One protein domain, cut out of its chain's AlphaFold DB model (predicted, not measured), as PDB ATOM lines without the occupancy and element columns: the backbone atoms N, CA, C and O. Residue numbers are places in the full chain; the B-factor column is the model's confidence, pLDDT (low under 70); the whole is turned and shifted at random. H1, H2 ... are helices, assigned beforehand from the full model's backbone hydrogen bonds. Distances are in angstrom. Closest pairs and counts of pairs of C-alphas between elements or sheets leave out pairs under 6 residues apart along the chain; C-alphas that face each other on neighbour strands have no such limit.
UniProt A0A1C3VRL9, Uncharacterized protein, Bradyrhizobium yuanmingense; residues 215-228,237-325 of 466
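Overview. This is residues 215 to 228 and 237 to 325 of the 466 residues of an uncharacterized protein of Bradyrhizobium yuanmingense (UniProt A0A1C3VRL9). Picture a long helix, H3, crossed near its first half by H4, with H2 side by side with H4 and the short H1 running crosswise to this pair near where both begin. Residues 279 to 286, the last residue of H3 and the first part of the link that follows it, stick out, and an unnamed tail, residues 303 to 325, loops back from the end of H4 toward H3. H3 is only loosely joined to the other helices, while H2 and H4 meet closely. You will find 103 printed residues with four named helices, in the order H1, H2, H3, H4, and no named strand; the class is all helix. The whole is compact, with a radius of gyration of the C-alphas of 13.8 A, and spans 38 by 33 by 23 A.

Arrangement. Start at H3, residues 260 to 279, and then find H4, residues 292 to 302. The two are close but not clearly touching; their closest C-alphas, of Leu 267 and Leu 295, are 7.8 A apart, and their lines are about perpendicular at 73 degrees. Next look from H4 to H2, residues 239 to 255: they touch, with the closest C-alphas, of Ala 246 and Ala 293, 4.0 A apart. H2 and H4 run the same way at a shallow tilt of 33 degrees, only just short of steep. H2 and H3 are near each other, with 6 pairs of C-alphas within 10 A. Then find H1, residues 215 to 223, which H2 touches with residues 243 to 247 alone; the closest C-alphas, of Val 218 and Ile 247, are 6.6 A apart. Their lines are only just about perpendicular, at 71 degrees. H1 and H3 are close but not clearly touching, with C-alphas 221 and 264 closest at 7.1 A, and run the same way at a shallow tilt of 24 degrees. In H1, H2, H3 and H4 every O i to N i+4 pair is within hydrogen-bond range.

Along the chain. Find C-alpha 260 at (25.063, 98.413, 34.991); from there H3 runs 28.5 A to C-alpha 279 at (19.932, 105.598, 62.073). H2 measures 24.3 A from Gln 239 to Arg 255, H4 15.5 A from Leu 292 to Gln 302, and H1 12.7 A from Ser 215 to Lys 223. H4 ends with C-alpha 302 at (35.160, 111.186, 40.324). In the stretch after it, residues 314 to 315 pair with residues 318 to 319, antiparallel.

Size, cuts and confidence. The two C-alphas farthest apart, those of Arg 255 and Asn 281, are 39.7 A apart. Look for the cut after residue 228: residues 229 to 236 are not printed, and C-alphas 228 and 237 are 9.4 A apart across it. The link from H2 to H3 is tight, and that from H3 to H4, 12 residues, is long. The mean pLDDT of the printed part is 82.4; look for values under 70 at residues 228, 237, 281 to 289 and 311.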
ATOM      1  N   SER A 215      15.716 104.063  29.387       86.31
ATOM      2  CA  SER A 215      14.598 104.584  30.169       86.31
ATOM      3  C   SER A 215      14.167 103.556  31.213       86.31
ATOM      4  O   SER A 215      14.148 103.875  32.401       86.31
ATOM      5  N   ALA A 216      13.935 102.308  30.795       86.12
ATOM      6  CA  ALA A 216      13.618 101.204  31.701       86.12
ATOM      7  C   ALA A 216      14.734 100.960  32.734       86.12
ATOM      8  O   ALA A 216      14.451 100.753  33.915       86.12
ATOM      9  N   CYS A 217      16.008 101.060  32.334       87.12
ATOM     10  CA  CYS A 217      17.131 100.954  33.272       87.12
ATOM     11  C   CYS A 217      17.125 102.077  34.317       87.12
ATOM     12  O   CYS A 217      17.347 101.819  35.495       87.12
ATOM     13  N   VAL A 218      16.876 103.324  33.906       89.31
ATOM     14  CA  VAL A 218      16.794 104.460  34.835       89.31
ATOM     15  C   VAL A 218      15.644 104.279  35.819       89.31
ATOM     16  O   VAL A 218      15.839 104.510  37.008       89.31
ATOM     17  N   GLU A 219      14.485 103.805  35.367       87.06
ATOM     18  CA  GLU A 219      13.357 103.517  36.259       87.06
ATOM     19  C   GLU A 219      13.661 102.390  37.251       87.06
ATOM     20  O   GLU A 219      13.281 102.484  38.418       87.06
ATOM     21  N   ALA A 220      14.368 101.343  36.818       87.19
ATOM     22  CA  ALA A 220      14.808 100.270  37.703       87.19
ATOM     23  C   ALA A 220      15.798 100.778  38.767       87.19
ATOM     24  O   ALA A 220      15.638 100.473  39.947       87.19
ATOM     25  N   LEU A 221      16.767 101.610  38.371       87.62
ATOM     26  CA  LEU A 221      17.749 102.204  39.282       87.62
ATOM     27  C   LEU A 221      17.105 103.201  40.260       87.62
ATOM     28  O   LEU A 221      17.481 103.239  41.428       87.62
ATOM     29  N   GLU A 222      16.119 103.990  39.816       87.06
ATOM     30  CA  GLU A 222      15.390 104.930  40.681       87.06
ATOM     31  C   GLU A 222      14.603 104.217  41.789       87.06
ATOM     32  O   GLU A 222      14.515 104.749  42.893       87.06
ATOM     33  N   LYS A 223      14.075 103.009  41.539       86.56
ATOM     34  CA  LYS A 223      13.357 102.217  42.557       86.56
ATOM     35  C   LYS A 223      14.245 101.770  43.720       86.56
ATOM     36  O   LYS A 223      13.726 101.534  44.805       86.56
ATOM     37  N   ASN A 224      15.554 101.668  43.494       82.62
ATOM     38  CA  ASN A 224      16.522 101.248  44.509       82.62
ATOM     39  C   ASN A 224      17.018 102.420  45.372       82.62
ATOM     40  O   ASN A 224      17.769 102.212  46.323       82.62
ATOM     41  N   LEU A 225      16.622 103.656  45.050       85.00
ATOM     42  CA  LEU A 225      17.031 104.831  45.807       85.00
ATOM     43  C   LEU A 225      16.119 105.085  47.014       85.00
ATOM     44  O   LEU A 225      14.911 104.852  46.940       85.00
ATOM     45  N   PRO A 226      16.670 105.644  48.109       80.62
ATOM     46  CA  PRO A 226      15.866 106.151  49.209       80.62
ATOM     47  C   PRO A 226      14.814 107.152  48.708       80.62
ATOM     48  O   PRO A 226      15.101 107.922  47.781       80.62
ATOM     49  N   PRO A 227      13.617 107.190  49.321       71.31
ATOM     50  CA  PRO A 227      12.557 108.085  48.890       71.31
ATOM     51  C   PRO A 227      13.023 109.540  48.944       71.31
ATOM     52  O   PRO A 227      13.533 110.035  49.952       71.31
ATOM     53  N   LEU A 228      12.827 110.242  47.830       68.00
ATOM     54  CA  LEU A 228      12.955 111.690  47.767       68.00
ATOM     55  C   LEU A 228      11.693 112.290  48.389       68.00
ATOM     56  O   LEU A 228      10.734 112.588  47.684       68.00
ATOM     57  N   VAL A 237      11.213 118.711  42.481       61.47
ATOM     58  CA  VAL A 237      12.119 118.463  41.361       61.47
ATOM     59  C   VAL A 237      11.293 117.755  40.294       61.47
ATOM     60  O   VAL A 237      10.708 116.710  40.562       61.47
ATOM     61  N   SER A 238      11.217 118.330  39.089       74.19
ATOM     62  CA  SER A 238      10.571 117.664  37.957       74.19
ATOM     63  C   SER A 238      11.256 116.311  37.749       74.19
ATOM     64  O   SER A 238      12.402 116.259  37.291       74.19
ATOM     65  N   GLN A 239      10.568 115.229  38.125       74.62
ATOM     66  CA  GLN A 239      11.081 113.862  38.011       74.62
ATOM     67  C   GLN A 239      11.494 113.569  36.570       74.62
ATOM     68  O   GLN A 239      12.559 113.017  36.325       74.62
ATOM     69  N   GLU A 240      10.728 114.065  35.600       79.44
ATOM     70  CA  GLU A 240      11.043 113.917  34.185       79.44
ATOM     71  C   GLU A 240      12.356 114.613  33.788       79.44
ATOM     72  O   GLU A 240      13.178 114.048  33.062       79.44
ATOM     73  N   ARG A 241      12.623 115.817  34.314       79.88
ATOM     74  CA  ARG A 241      13.911 116.498  34.105       79.88
ATOM     75  C   ARG A 241      15.065 115.724  34.745       79.88
ATOM     76  O   ARG A 241      16.138 115.650  34.144       79.88
ATOM     77  N   SER A 242      14.847 115.150  35.930       81.88
ATOM     78  CA  SER A 242      15.824 114.281  36.600       81.88
ATOM     79  C   SER A 242      16.121 113.039  35.757       81.88
ATOM     80  O   SER A 242      17.283 112.794  35.443       81.88
ATOM     81  N   ARG A 243      15.092 112.330  35.279       86.31
ATOM     82  CA  ARG A 243      15.229 111.136  34.431       86.31
ATOM     83  C   ARG A 243      15.987 111.418  33.141       86.31
ATOM     84  O   ARG A 243      16.939 110.713  32.822       86.31
ATOM     85  N   ARG A 244      15.655 112.504  32.431       86.94
ATOM     86  CA  ARG A 244      16.403 112.919  31.227       86.94
ATOM     87  C   ARG A 244      17.882 113.176  31.537       86.94
ATOM     88  O   ARG A 244      18.746 112.790  30.752       86.94
ATOM     89  N   GLY A 245      18.177 113.794  32.682       87.12
ATOM     90  CA  GLY A 245      19.548 113.982  33.166       87.12
ATOM     91  C   GLY A 245      20.251 112.660  33.483       87.12
ATOM     92  O   GLY A 245      21.386 112.456  33.055       87.12
ATOM     93  N   ALA A 246      19.568 111.737  34.164       90.38
ATOM     94  CA  ALA A 246      20.090 110.417  34.500       90.38
ATOM     95  C   ALA A 246      20.424 109.603  33.242       90.38
ATOM     96  O   ALA A 246      21.532 109.082  33.144       90.38
ATOM     97  N   ILE A 247      19.545 109.593  32.232       91.38
ATOM     98  CA  ILE A 247      19.795 108.927  30.940       91.38
ATOM     99  C   ILE A 247      21.066 109.479  30.280       91.38
ATOM    100  O   ILE A 247      21.888 108.715  29.772       91.38
ATOM    101  N   GLN A 248      21.262 110.801  30.281       90.44
ATOM    102  CA  GLN A 248      22.457 111.407  29.686       90.44
ATOM    103  C   GLN A 248      23.744 110.992  30.405       90.44
ATOM    104  O   GLN A 248      24.741 110.707  29.740       90.44
ATOM    105  N   GLN A 249      23.736 110.943  31.739       91.44
ATOM    106  CA  GLN A 249      24.912 110.516  32.504       91.44
ATOM    107  C   GLN A 249      25.151 109.009  32.381       91.44
ATOM    108  O   GLN A 249      26.293 108.596  32.197       91.44
ATOM    109  N   LEU A 250      24.093 108.197  32.359       91.62
ATOM    110  CA  LEU A 250      24.181 106.755  32.135       91.62
ATOM    111  C   LEU A 250      24.823 106.441  30.776       91.62
ATOM    112  O   LEU A 250      25.732 105.618  30.696       91.62
ATOM    113  N   LYS A 251      24.448 107.173  29.714       90.50
ATOM    114  CA  LYS A 251      25.109 107.078  28.399       90.50
ATOM    115  C   LYS A 251      26.604 107.390  28.476       90.50
ATOM    116  O   LYS A 251      27.396 106.729  27.807       90.50
ATOM    117  N   LYS A 252      27.009 108.391  29.263       90.12
ATOM    118  CA  LYS A 252      28.430 108.735  29.431       90.12
ATOM    119  C   LYS A 252      29.189 107.665  30.206       90.12
ATOM    120  O   LYS A 252      30.255 107.270  29.755       90.12
ATOM    121  N   LEU A 253      28.635 107.164  31.308       90.25
ATOM    122  CA  LEU A 253      29.239 106.081  32.088       90.25
ATOM    123  C   LEU A 253      29.424 104.823  31.230       90.25
ATOM    124  O   LEU A 253      30.509 104.251  31.206       90.25
ATOM    125  N   ARG A 254      28.424 104.464  30.414       90.50
ATOM    126  CA  ARG A 254      28.534 103.358  29.446       90.50
ATOM    127  C   ARG A 254      29.665 103.568  28.438       90.50
ATOM    128  O   ARG A 254      30.426 102.642  28.187       90.50
ATOM    129  N   ARG A 255      29.830 104.784  27.898       88.38
ATOM    130  CA  ARG A 255      30.967 105.126  27.012       88.38
ATOM    131  C   ARG A 255      32.320 105.051  27.719       88.38
ATOM    132  O   ARG A 255      33.321 104.789  27.069       88.38
ATOM    133  N   LEU A 256      32.346 105.292  29.027       85.69
ATOM    134  CA  LEU A 256      33.533 105.133  29.867       85.69
ATOM    135  C   LEU A 256      33.791 103.668  30.265       85.69
ATOM    136  O   LEU A 256      34.775 103.407  30.945       85.69
ATOM    137  N   GLY A 257      32.945 102.723  29.839       90.88
ATOM    138  CA  GLY A 257      33.118 101.290  30.091       90.88
ATOM    139  C   GLY A 257      32.484 100.778  31.386       90.88
ATOM    140  O   GLY A 257      32.779  99.659  31.793       90.88
ATOM    141  N   TRP A 258      31.625 101.569  32.038       92.06
ATOM    142  CA  TRP A 258      30.898 101.129  33.232       92.06
ATOM    143  C   TRP A 258      29.829 100.089  32.885       92.06
ATOM    144  O   TRP A 258      29.046 100.269  31.938       92.06
ATOM    145  N   SER A 259      29.755  99.018  33.677       93.12
ATOM    146  CA  SER A 259      28.631  98.081  33.622       93.12
ATOM    147  C   SER A 259      27.442  98.594  34.447       93.12
ATOM    148  O   SER A 259      27.589  99.467  35.304       93.12
ATOM    149  N   LEU A 260      26.238  98.078  34.175       90.06
ATOM    150  CA  LEU A 260      25.063  98.413  34.991       90.06
ATOM    151  C   LEU A 260      25.192  97.864  36.416       90.06
ATOM    152  O   LEU A 260      24.793  98.549  37.351       90.06
ATOM    153  N   ASP A 261      25.814  96.695  36.582       92.25
ATOM    154  CA  ASP A 261      26.037  96.084  37.895       92.25
ATOM    155  C   ASP A 261      26.950  96.946  38.773       92.25
ATOM    156  O   ASP A 261      26.716  97.091  39.967       92.25
ATOM    157  N   GLU A 262      27.967  97.579  38.188       92.94
ATOM    158  CA  GLU A 262      28.859  98.481  38.924       92.94
ATOM    159  C   GLU A 262      28.168  99.770  39.339       92.94
ATOM    160  O   GLU A 262      28.384 100.276  40.440       92.94
ATOM    161  N   ILE A 263      27.305 100.291  38.468       92.25
ATOM    162  CA  ILE A 263      26.471 101.442  38.802       92.25
ATOM    163  C   ILE A 263      25.507 101.059  39.929       92.25
ATOM    164  O   ILE A 263      25.361 101.828  40.874       92.25
ATOM    165  N   GLN A 264      24.907  99.867  39.878       93.00
ATOM    166  CA  GLN A 264      24.037  99.358  40.936       93.00
ATOM    167  C   GLN A 264      24.790  99.232  42.269       93.00
ATOM    168  O   GLN A 264      24.317  99.760  43.270       93.00
ATOM    169  N   GLN A 265      25.995  98.654  42.282       93.00
ATOM    170  CA  GLN A 265      26.828  98.550  43.491       93.00
ATOM    171  C   GLN A 265      27.133  99.917  44.121       93.00
ATOM    172  O   GLN A 265      27.110 100.058  45.347       93.00
ATOM    173  N   TYR A 266      27.394 100.933  43.295       93.12
ATOM    174  CA  TYR A 266      27.577 102.305  43.765       93.12
ATOM    175  C   TYR A 266      26.295 102.880  44.390       93.12
ATOM    176  O   TYR A 266      26.352 103.503  45.454       93.12
ATOM    177  N   LEU A 267      25.130 102.661  43.771       92.69
ATOM    178  CA  LEU A 267      23.852 103.104  44.339       92.69
ATOM    179  C   LEU A 267      23.522 102.371  45.647       92.69
ATOM    180  O   LEU A 267      23.040 103.003  46.585       92.69
ATOM    181  N   ASP A 268      23.852 101.083  45.753       91.81
ATOM    182  CA  ASP A 268      23.685 100.299  46.981       91.81
ATOM    183  C   ASP A 268      24.601 100.810  48.104       91.81
ATOM    184  O   ASP A 268      24.213 100.860  49.275       91.81
ATOM    185  N   ALA A 269      25.829 101.224  47.771       91.31
ATOM    186  CA  ALA A 269      26.729 101.874  48.722       91.31
ATOM    187  C   ALA A 269      26.141 103.188  49.248       91.31
ATOM    188  O   ALA A 269      26.090 103.389  50.463       91.31
ATOM    189  N   TYR A 270      25.611 104.028  48.353       90.75
ATOM    190  CA  TYR A 270      24.886 105.238  48.740       90.75
ATOM    191  C   TYR A 270      23.671 104.926  49.628       90.75
ATOM    192  O   TYR A 270      23.483 105.582  50.648       90.75
ATOM    193  N   GLY A 271      22.872 103.908  49.291       88.06
ATOM    194  CA  GLY A 271      21.721 103.484  50.094       88.06
ATOM    195  C   GLY A 271      22.113 103.079  51.520       88.06
ATOM    196  O   GLY A 271      21.512 103.548  52.486       88.06
ATOM    197  N   ARG A 272      23.179 102.282  51.672       89.75
ATOM    198  CA  ARG A 272      23.707 101.878  52.990       89.75
ATOM    199  C   ARG A 272      24.228 103.058  53.806       89.75
ATOM    200  O   ARG A 272      24.002 103.100  55.016       89.75
ATOM    201  N   ASP A 273      24.928 103.994  53.169       87.81
ATOM    202  CA  ASP A 273      25.411 105.211  53.827       87.81
ATOM    203  C   ASP A 273      24.244 106.103  54.270       87.81
ATOM    204  O   ASP A 273      24.192 106.528  55.425       87.81
ATOM    205  N   PHE A 274      23.242 106.284  53.403       85.12
ATOM    206  CA  PHE A 274      22.020 107.021  53.716       85.12
ATOM    207  C   PHE A 274      21.277 106.411  54.915       85.12
ATOM    208  O   PHE A 274      20.924 107.122  55.855       85.12
ATOM    209  N   GLU A 275      21.090 105.089  54.944       84.69
ATOM    210  CA  GLU A 275      20.473 104.403  56.084       84.69
ATOM    211  C   GLU A 275      21.290 104.526  57.374       84.69
ATOM    212  O   GLU A 275      20.723 104.688  58.458       84.69
ATOM    213  N   ARG A 276      22.622 104.425  57.283       84.25
ATOM    214  CA  ARG A 276      23.514 104.576  58.436       84.25
ATOM    215  C   ARG A 276      23.377 105.979  59.021       84.25
ATOM    216  O   ARG A 276      23.179 106.113  60.228       84.25
ATOM    217  N   GLN A 277      23.402 107.004  58.173       78.69
ATOM    218  CA  GLN A 277      23.205 108.393  58.582       78.69
ATOM    219  C   GLN A 277      21.817 108.606  59.197       78.69
ATOM    220  O   GLN A 277      21.716 109.196  60.275       78.69
ATOM    221  N   ALA A 278      20.768 108.033  58.600       75.88
ATOM    222  CA  ALA A 278      19.408 108.089  59.134       75.88
ATOM    223  C   ALA A 278      19.294 107.459  60.538       75.88
ATOM    224  O   ALA A 278      18.668 108.039  61.427       75.88
ATOM    225  N   LYS A 279      19.941 106.308  60.776       76.31
ATOM    226  CA  LYS A 279      19.932 105.598  62.073       76.31
ATOM    227  C   LYS A 279      20.705 106.332  63.173       76.31
ATOM    228  O   LYS A 279      20.351 106.218  64.343       76.31
ATOM    229  N   THR A 280      21.731 107.109  62.824       71.19
ATOM    230  CA  THR A 280      22.563 107.838  63.806       71.19
ATOM    231  C   THR A 280      21.901 109.084  64.420       71.19
ATOM    232  O   THR A 280      22.542 109.789  65.193       71.19
ATOM    233  N   ASN A 281      20.617 109.355  64.138       55.16
ATOM    234  CA  ASN A 281      19.793 110.432  64.725       55.16
ATOM    235  C   ASN A 281      20.326 111.875  64.586       55.16
ATOM    236  O   ASN A 281      19.658 112.812  65.023       55.16
ATOM    237  N   PHE A 282      21.467 112.095  63.929       50.19
ATOM    238  CA  PHE A 282      22.056 113.427  63.755       50.19
ATOM    239  C   PHE A 282      21.364 114.275  62.671       50.19
ATOM    240  O   PHE A 282      21.615 115.471  62.568       50.19
ATOM    241  N   MET A 283      20.455 113.687  61.886       50.25
ATOM    242  CA  MET A 283      19.838 114.325  60.716       50.25
ATOM    243  C   MET A 283      18.304 114.242  60.761       50.25
ATOM    244  O   MET A 283      17.671 113.707  59.859       50.25
ATOM    245  N   ARG A 284      17.662 114.787  61.802       48.25
ATOM    246  CA  ARG A 284      16.188 114.941  61.839       48.25
ATOM    247  C   ARG A 284      15.662 116.247  61.228       48.25
ATOM    248  O   ARG A 284      14.491 116.569  61.405       48.25
ATOM    249  N   LYS A 285      16.482 117.012  60.502       45.91
ATOM    250  CA  LYS A 285      16.026 118.231  59.810       45.91
ATOM    251  C   LYS A 285      16.651 118.366  58.418       45.91
ATOM    252  O   LYS A 285      17.659 119.038  58.254       45.91
ATOM    253  N   GLY A 286      16.014 117.764  57.413       52.41
ATOM    254  CA  GLY A 286      16.052 118.308  56.050       52.41
ATOM    255  C   GLY A 286      17.055 117.732  55.047       52.41
ATOM    256  O   GLY A 286      17.212 118.331  53.984       52.41
ATOM    257  N   GLN A 287      17.707 116.592  55.299       55.97
ATOM    258  CA  GLN A 287      18.444 115.920  54.223       55.97
ATOM    259  C   GLN A 287      17.493 115.090  53.357       55.97
ATOM    260  O   GLN A 287      17.115 113.975  53.701       55.97
ATOM    261  N   CYS A 288      17.099 115.664  52.222       63.31
ATOM    262  CA  CYS A 288      16.433 114.930  51.152       63.31
ATOM    263  C   CYS A 288      17.458 114.026  50.450       63.31
ATOM    264  O   CYS A 288      18.608 114.433  50.253       63.31
ATOM    265  N   GLY A 289      17.047 112.825  50.036       67.50
ATOM    266  CA  GLY A 289      17.889 111.959  49.210       67.50
ATOM    267  C   GLY A 289      18.358 112.662  47.927       67.50
ATOM    268  O   GLY A 289      17.666 113.516  47.366       67.50
ATOM    269  N   LYS A 290      19.557 112.320  47.445       82.81
ATOM    270  CA  LYS A 290      20.062 112.789  46.148       82.81
ATOM    271  C   LYS A 290      19.279 112.140  45.008       82.81
ATOM    272  O   LYS A 290      18.942 110.962  45.060       82.81
ATOM    273  N   THR A 291      19.036 112.898  43.941       88.06
ATOM    274  CA  THR A 291      18.443 112.345  42.716       88.06
ATOM    275  C   THR A 291      19.427 111.424  41.998       88.06
ATOM    276  O   THR A 291      20.642 111.639  42.064       88.06
ATOM    277  N   LEU A 292      18.917 110.455  41.228       88.75
ATOM    278  CA  LEU A 292      19.758 109.565  40.421       88.75
ATOM    279  C   LEU A 292      20.695 110.351  39.491       88.75
ATOM    280  O   LEU A 292      21.884 110.062  39.412       88.75
ATOM    281  N   ALA A 293      20.195 111.405  38.839       88.62
ATOM    282  CA  ALA A 293      21.016 112.255  37.978       88.62
ATOM    283  C   ALA A 293      22.196 112.898  38.727       88.62
ATOM    284  O   ALA A 293      23.289 113.004  38.170       88.62
ATOM    285  N   SER A 294      21.983 113.314  39.978       87.94
ATOM    286  CA  SER A 294      23.033 113.874  40.832       87.94
ATOM    287  C   SER A 294      24.071 112.811  41.196       87.94
ATOM    288  O   SER A 294      25.266 113.035  41.017       87.94
ATOM    289  N   LEU A 295      23.620 111.620  41.603       91.06
ATOM    290  CA  LEU A 295      24.496 110.501  41.957       91.06
ATOM    291  C   LEU A 295      25.357 110.037  40.778       91.06
ATOM    292  O   LEU A 295      26.558 109.840  40.948       91.06
ATOM    293  N   LEU A 296      24.772 109.915  39.584       92.94
ATOM    294  CA  LEU A 296      25.509 109.540  38.375       92.94
ATOM    295  C   LEU A 296      26.464 110.646  37.917       92.94
ATOM    296  O   LEU A 296      27.543 110.348  37.419       92.94
ATOM    297  N   THR A 297      26.098 111.921  38.094       90.88
ATOM    298  CA  THR A 297      27.014 113.039  37.811       90.88
ATOM    299  C   THR A 297      28.224 112.984  38.737       90.88
ATOM    300  O   THR A 297      29.347 113.040  38.252       90.88
ATOM    301  N   GLN A 298      28.006 112.769  40.037       89.88
ATOM    302  CA  GLN A 298      29.090 112.595  41.000       89.88
ATOM    303  C   GLN A 298      30.004 111.428  40.603       89.88
ATOM    304  O   GLN A 298      31.218 111.581  40.629       89.88
ATOM    305  N   LEU A 299      29.446 110.295  40.170       90.12
ATOM    306  CA  LEU A 299      30.246 109.156  39.716       90.12
ATOM    307  C   LEU A 299      31.109 109.497  38.487       90.12
ATOM    308  O   LEU A 299      32.286 109.141  38.433       90.12
ATOM    309  N   VAL A 300      30.551 110.234  37.518       89.62
ATOM    310  CA  VAL A 300      31.295 110.722  36.344       89.62
ATOM    311  C   VAL A 300      32.420 111.668  36.759       89.62
ATOM    312  O   VAL A 300      33.537 111.523  36.268       89.62
ATOM    313  N   ASP A 301      32.152 112.609  37.661       87.25
ATOM    314  CA  ASP A 301      33.132 113.606  38.098       87.25
ATOM    315  C   ASP A 301      34.319 112.949  38.826       87.25
ATOM    316  O   ASP A 301      35.463 113.352  38.642       87.25
ATOM    317  N   GLN A 302      34.092 111.878  39.585       84.56
ATOM    318  CA  GLN A 302      35.160 111.186  40.324       84.56
ATOM    319  C   GLN A 302      36.094 110.357  39.422       84.56
ATOM    320  O   GLN A 302      37.220 110.032  39.814       84.56
ATOM    321  N   CYS A 303      35.684 110.083  38.177       80.69
ATOM    322  CA  CYS A 303      36.557 109.477  37.169       80.69
ATOM    323  C   CYS A 303      37.696 110.421  36.731       80.69
ATOM    324  O   CYS A 303      38.713 109.960  36.206       80.69
ATOM    325  N   TYR A 304      37.548 111.737  36.936       80.12
ATOM    326  CA  TYR A 304      38.544 112.739  36.556       80.12
ATOM    327  C   TYR A 304      39.322 113.230  37.786       80.12
ATOM    328  O   TYR A 304      38.707 113.611  38.780       80.12
ATOM    329  N   PRO A 305      40.667 113.265  37.732       74.75
ATOM    330  CA  PRO A 305      41.489 113.637  38.882       74.75
ATOM    331  C   PRO A 305      41.254 115.086  39.332       74.75
ATOM    332  O   PRO A 305      41.294 115.367  40.520       74.75
ATOM    333  N   GLU A 306      40.937 115.997  38.407       77.31
ATOM    334  CA  GLU A 306      40.690 117.420  38.702       77.31
ATOM    335  C   GLU A 306      39.430 117.674  39.545       77.31
ATOM    336  O   GLU A 306      39.299 118.721  40.176       77.31
ATOM    337  N   THR A 307      38.481 116.739  39.520       74.62
ATOM    338  CA  THR A 307      37.166 116.858  40.169       74.62
ATOM    339  C   THR A 307      36.937 115.784  41.229       74.62
ATOM    340  O   THR A 307      35.829 115.666  41.757       74.62
ATOM    341  N   ARG A 308      37.969 114.993  41.543       76.25
ATOM    342  CA  ARG A 308      37.899 113.943  42.553       76.25
ATOM    343  C   ARG A 308      37.892 114.560  43.953       76.25
ATOM    344  O   ARG A 308      38.615 115.510  44.224       76.25
ATOM    345  N   ASN A 309      37.048 114.025  44.831       70.25
ATOM    346  CA  ASN A 309      36.908 114.521  46.203       70.25
ATOM    347  C   ASN A 309      37.947 113.897  47.147       70.25
ATOM    348  O   ASN A 309      38.274 114.495  48.166       70.25
ATOM    349  N   THR A 310      38.421 112.695  46.823       71.50
ATOM    350  CA  THR A 310      39.335 111.877  47.628       71.50
ATOM    351  C   THR A 310      40.374 111.249  46.709       71.50
ATOM    352  O   THR A 310      40.007 110.680  45.686       71.50
ATOM    353  N   ASP A 311      41.661 111.323  47.042       68.00
ATOM    354  CA  ASP A 311      42.722 110.785  46.173       68.00
ATOM    355  C   ASP A 311      42.552 109.275  45.922       68.00
ATOM    356  O   ASP A 311      42.727 108.806  44.790       68.00
ATOM    357  N   ASP A 312      42.057 108.564  46.939       72.19
ATOM    358  CA  ASP A 312      41.824 107.117  46.952       72.19
ATOM    359  C   ASP A 312      40.598 106.669  46.132       72.19
ATOM    360  O   ASP A 312      40.392 105.477  45.914       72.19
ATOM    361  N   GLY A 313      39.769 107.605  45.647       76.06
ATOM    362  CA  GLY A 313      38.579 107.270  44.856       76.06
ATOM    363  C   GLY A 313      37.459 106.599  45.659       76.06
ATOM    364  O   GLY A 313      36.609 105.925  45.076       76.06
ATOM    365  N   GLU A 314      37.442 106.777  46.979       86.38
ATOM    366  CA  GLU A 314      36.380 106.286  47.855       86.38
ATOM    367  C   GLU A 314      35.179 107.247  47.867       86.38
ATOM    368  O   GLU A 314      35.325 108.456  48.081       86.38
ATOM    369  N   ILE A 315      33.971 106.706  47.678       85.88
ATOM    370  CA  ILE A 315      32.699 107.427  47.795       85.88
ATOM    371  C   ILE A 315      31.711 106.566  48.589       85.88
ATOM    372  O   ILE A 315      31.454 105.427  48.220       85.88
ATOM    373  N   TYR A 316      31.110 107.114  49.649       86.25
ATOM    374  CA  TYR A 316      30.129 106.405  50.493       86.25
ATOM    375  C   TYR A 316      30.639 105.066  51.062       86.25
ATOM    376  O   TYR A 316      29.872 104.111  51.199       86.25
ATOM    377  N   GLY A 317      31.936 104.955  51.368       83.69
ATOM    378  CA  GLY A 317      32.518 103.687  51.823       83.69
ATOM    379  C   GLY A 317      32.787 102.674  50.706       83.69
ATOM    380  O   GLY A 317      33.059 101.509  50.996       83.69
ATOM    381  N   TRP A 318      32.636 103.070  49.438       90.50
ATOM    382  CA  TRP A 318      32.841 102.220  48.269       90.50
ATOM    383  C   TRP A 318      33.980 102.745  47.401       90.50
ATOM    384  O   TRP A 318      34.021 103.925  47.052       90.50
ATOM    385  N   ASN A 319      34.889 101.846  47.030       89.94
ATOM    386  CA  ASN A 319      36.058 102.172  46.224       89.94
ATOM    387  C   ASN A 319      35.725 102.072  44.741       89.94
ATOM    388  O   ASN A 319      35.336 101.007  44.254       89.94
ATOM    389  N   ILE A 320      35.923 103.173  44.017       88.69
ATOM    390  CA  ILE A 320      35.810 103.175  42.561       88.69
ATOM    391  C   ILE A 320      36.883 102.241  41.977       88.69
ATOM    392  O   ILE A 320      38.058 102.375  42.326       88.69
ATOM    393  N   PRO A 321      36.528 101.334  41.047       88.81
ATOM    394  CA  PRO A 321      37.504 100.463  40.409       88.81
ATOM    395  C   PRO A 321      38.635 101.262  39.752       88.81
ATOM    396  O   PRO A 321      38.382 102.179  38.968       88.81
ATOM    397  N   GLU A 322      39.884 100.861  40.002       85.44
ATOM    398  CA  GLU A 322      41.082 101.585  39.544       85.44
ATOM    399  C   GLU A 322      41.103 101.856  38.036       85.44
ATOM    400  O   GLU A 322      41.613 102.879  37.591       85.44
ATOM    401  N   ARG A 323      40.487 100.981  37.235       86.56
ATOM    402  CA  ARG A 323      40.388 101.151  35.778       86.56
ATOM    403  C   ARG A 323      39.609 102.397  35.342       86.56
ATOM    404  O   ARG A 323      39.776 102.850  34.214       86.56
ATOM    405  N   PHE A 324      38.772 102.949  36.217       84.31
ATOM    406  CA  PHE A 324      38.048 104.199  35.984       84.31
ATOM    407  C   PHE A 324      38.741 105.408  36.617       84.31
ATOM    408  O   PHE A 324      38.432 106.551  36.270       84.31
ATOM    409  N   LEU A 325      39.705 105.173  37.509       81.69
ATOM    410  CA  LEU A 325      40.516 106.214  38.116       81.69
ATOM    411  C   LEU A 325      41.603 106.629  37.124       81.69
ATOM    412  O   LEU A 325      42.669 106.021  37.032       81.69
TER     413      LEU A 325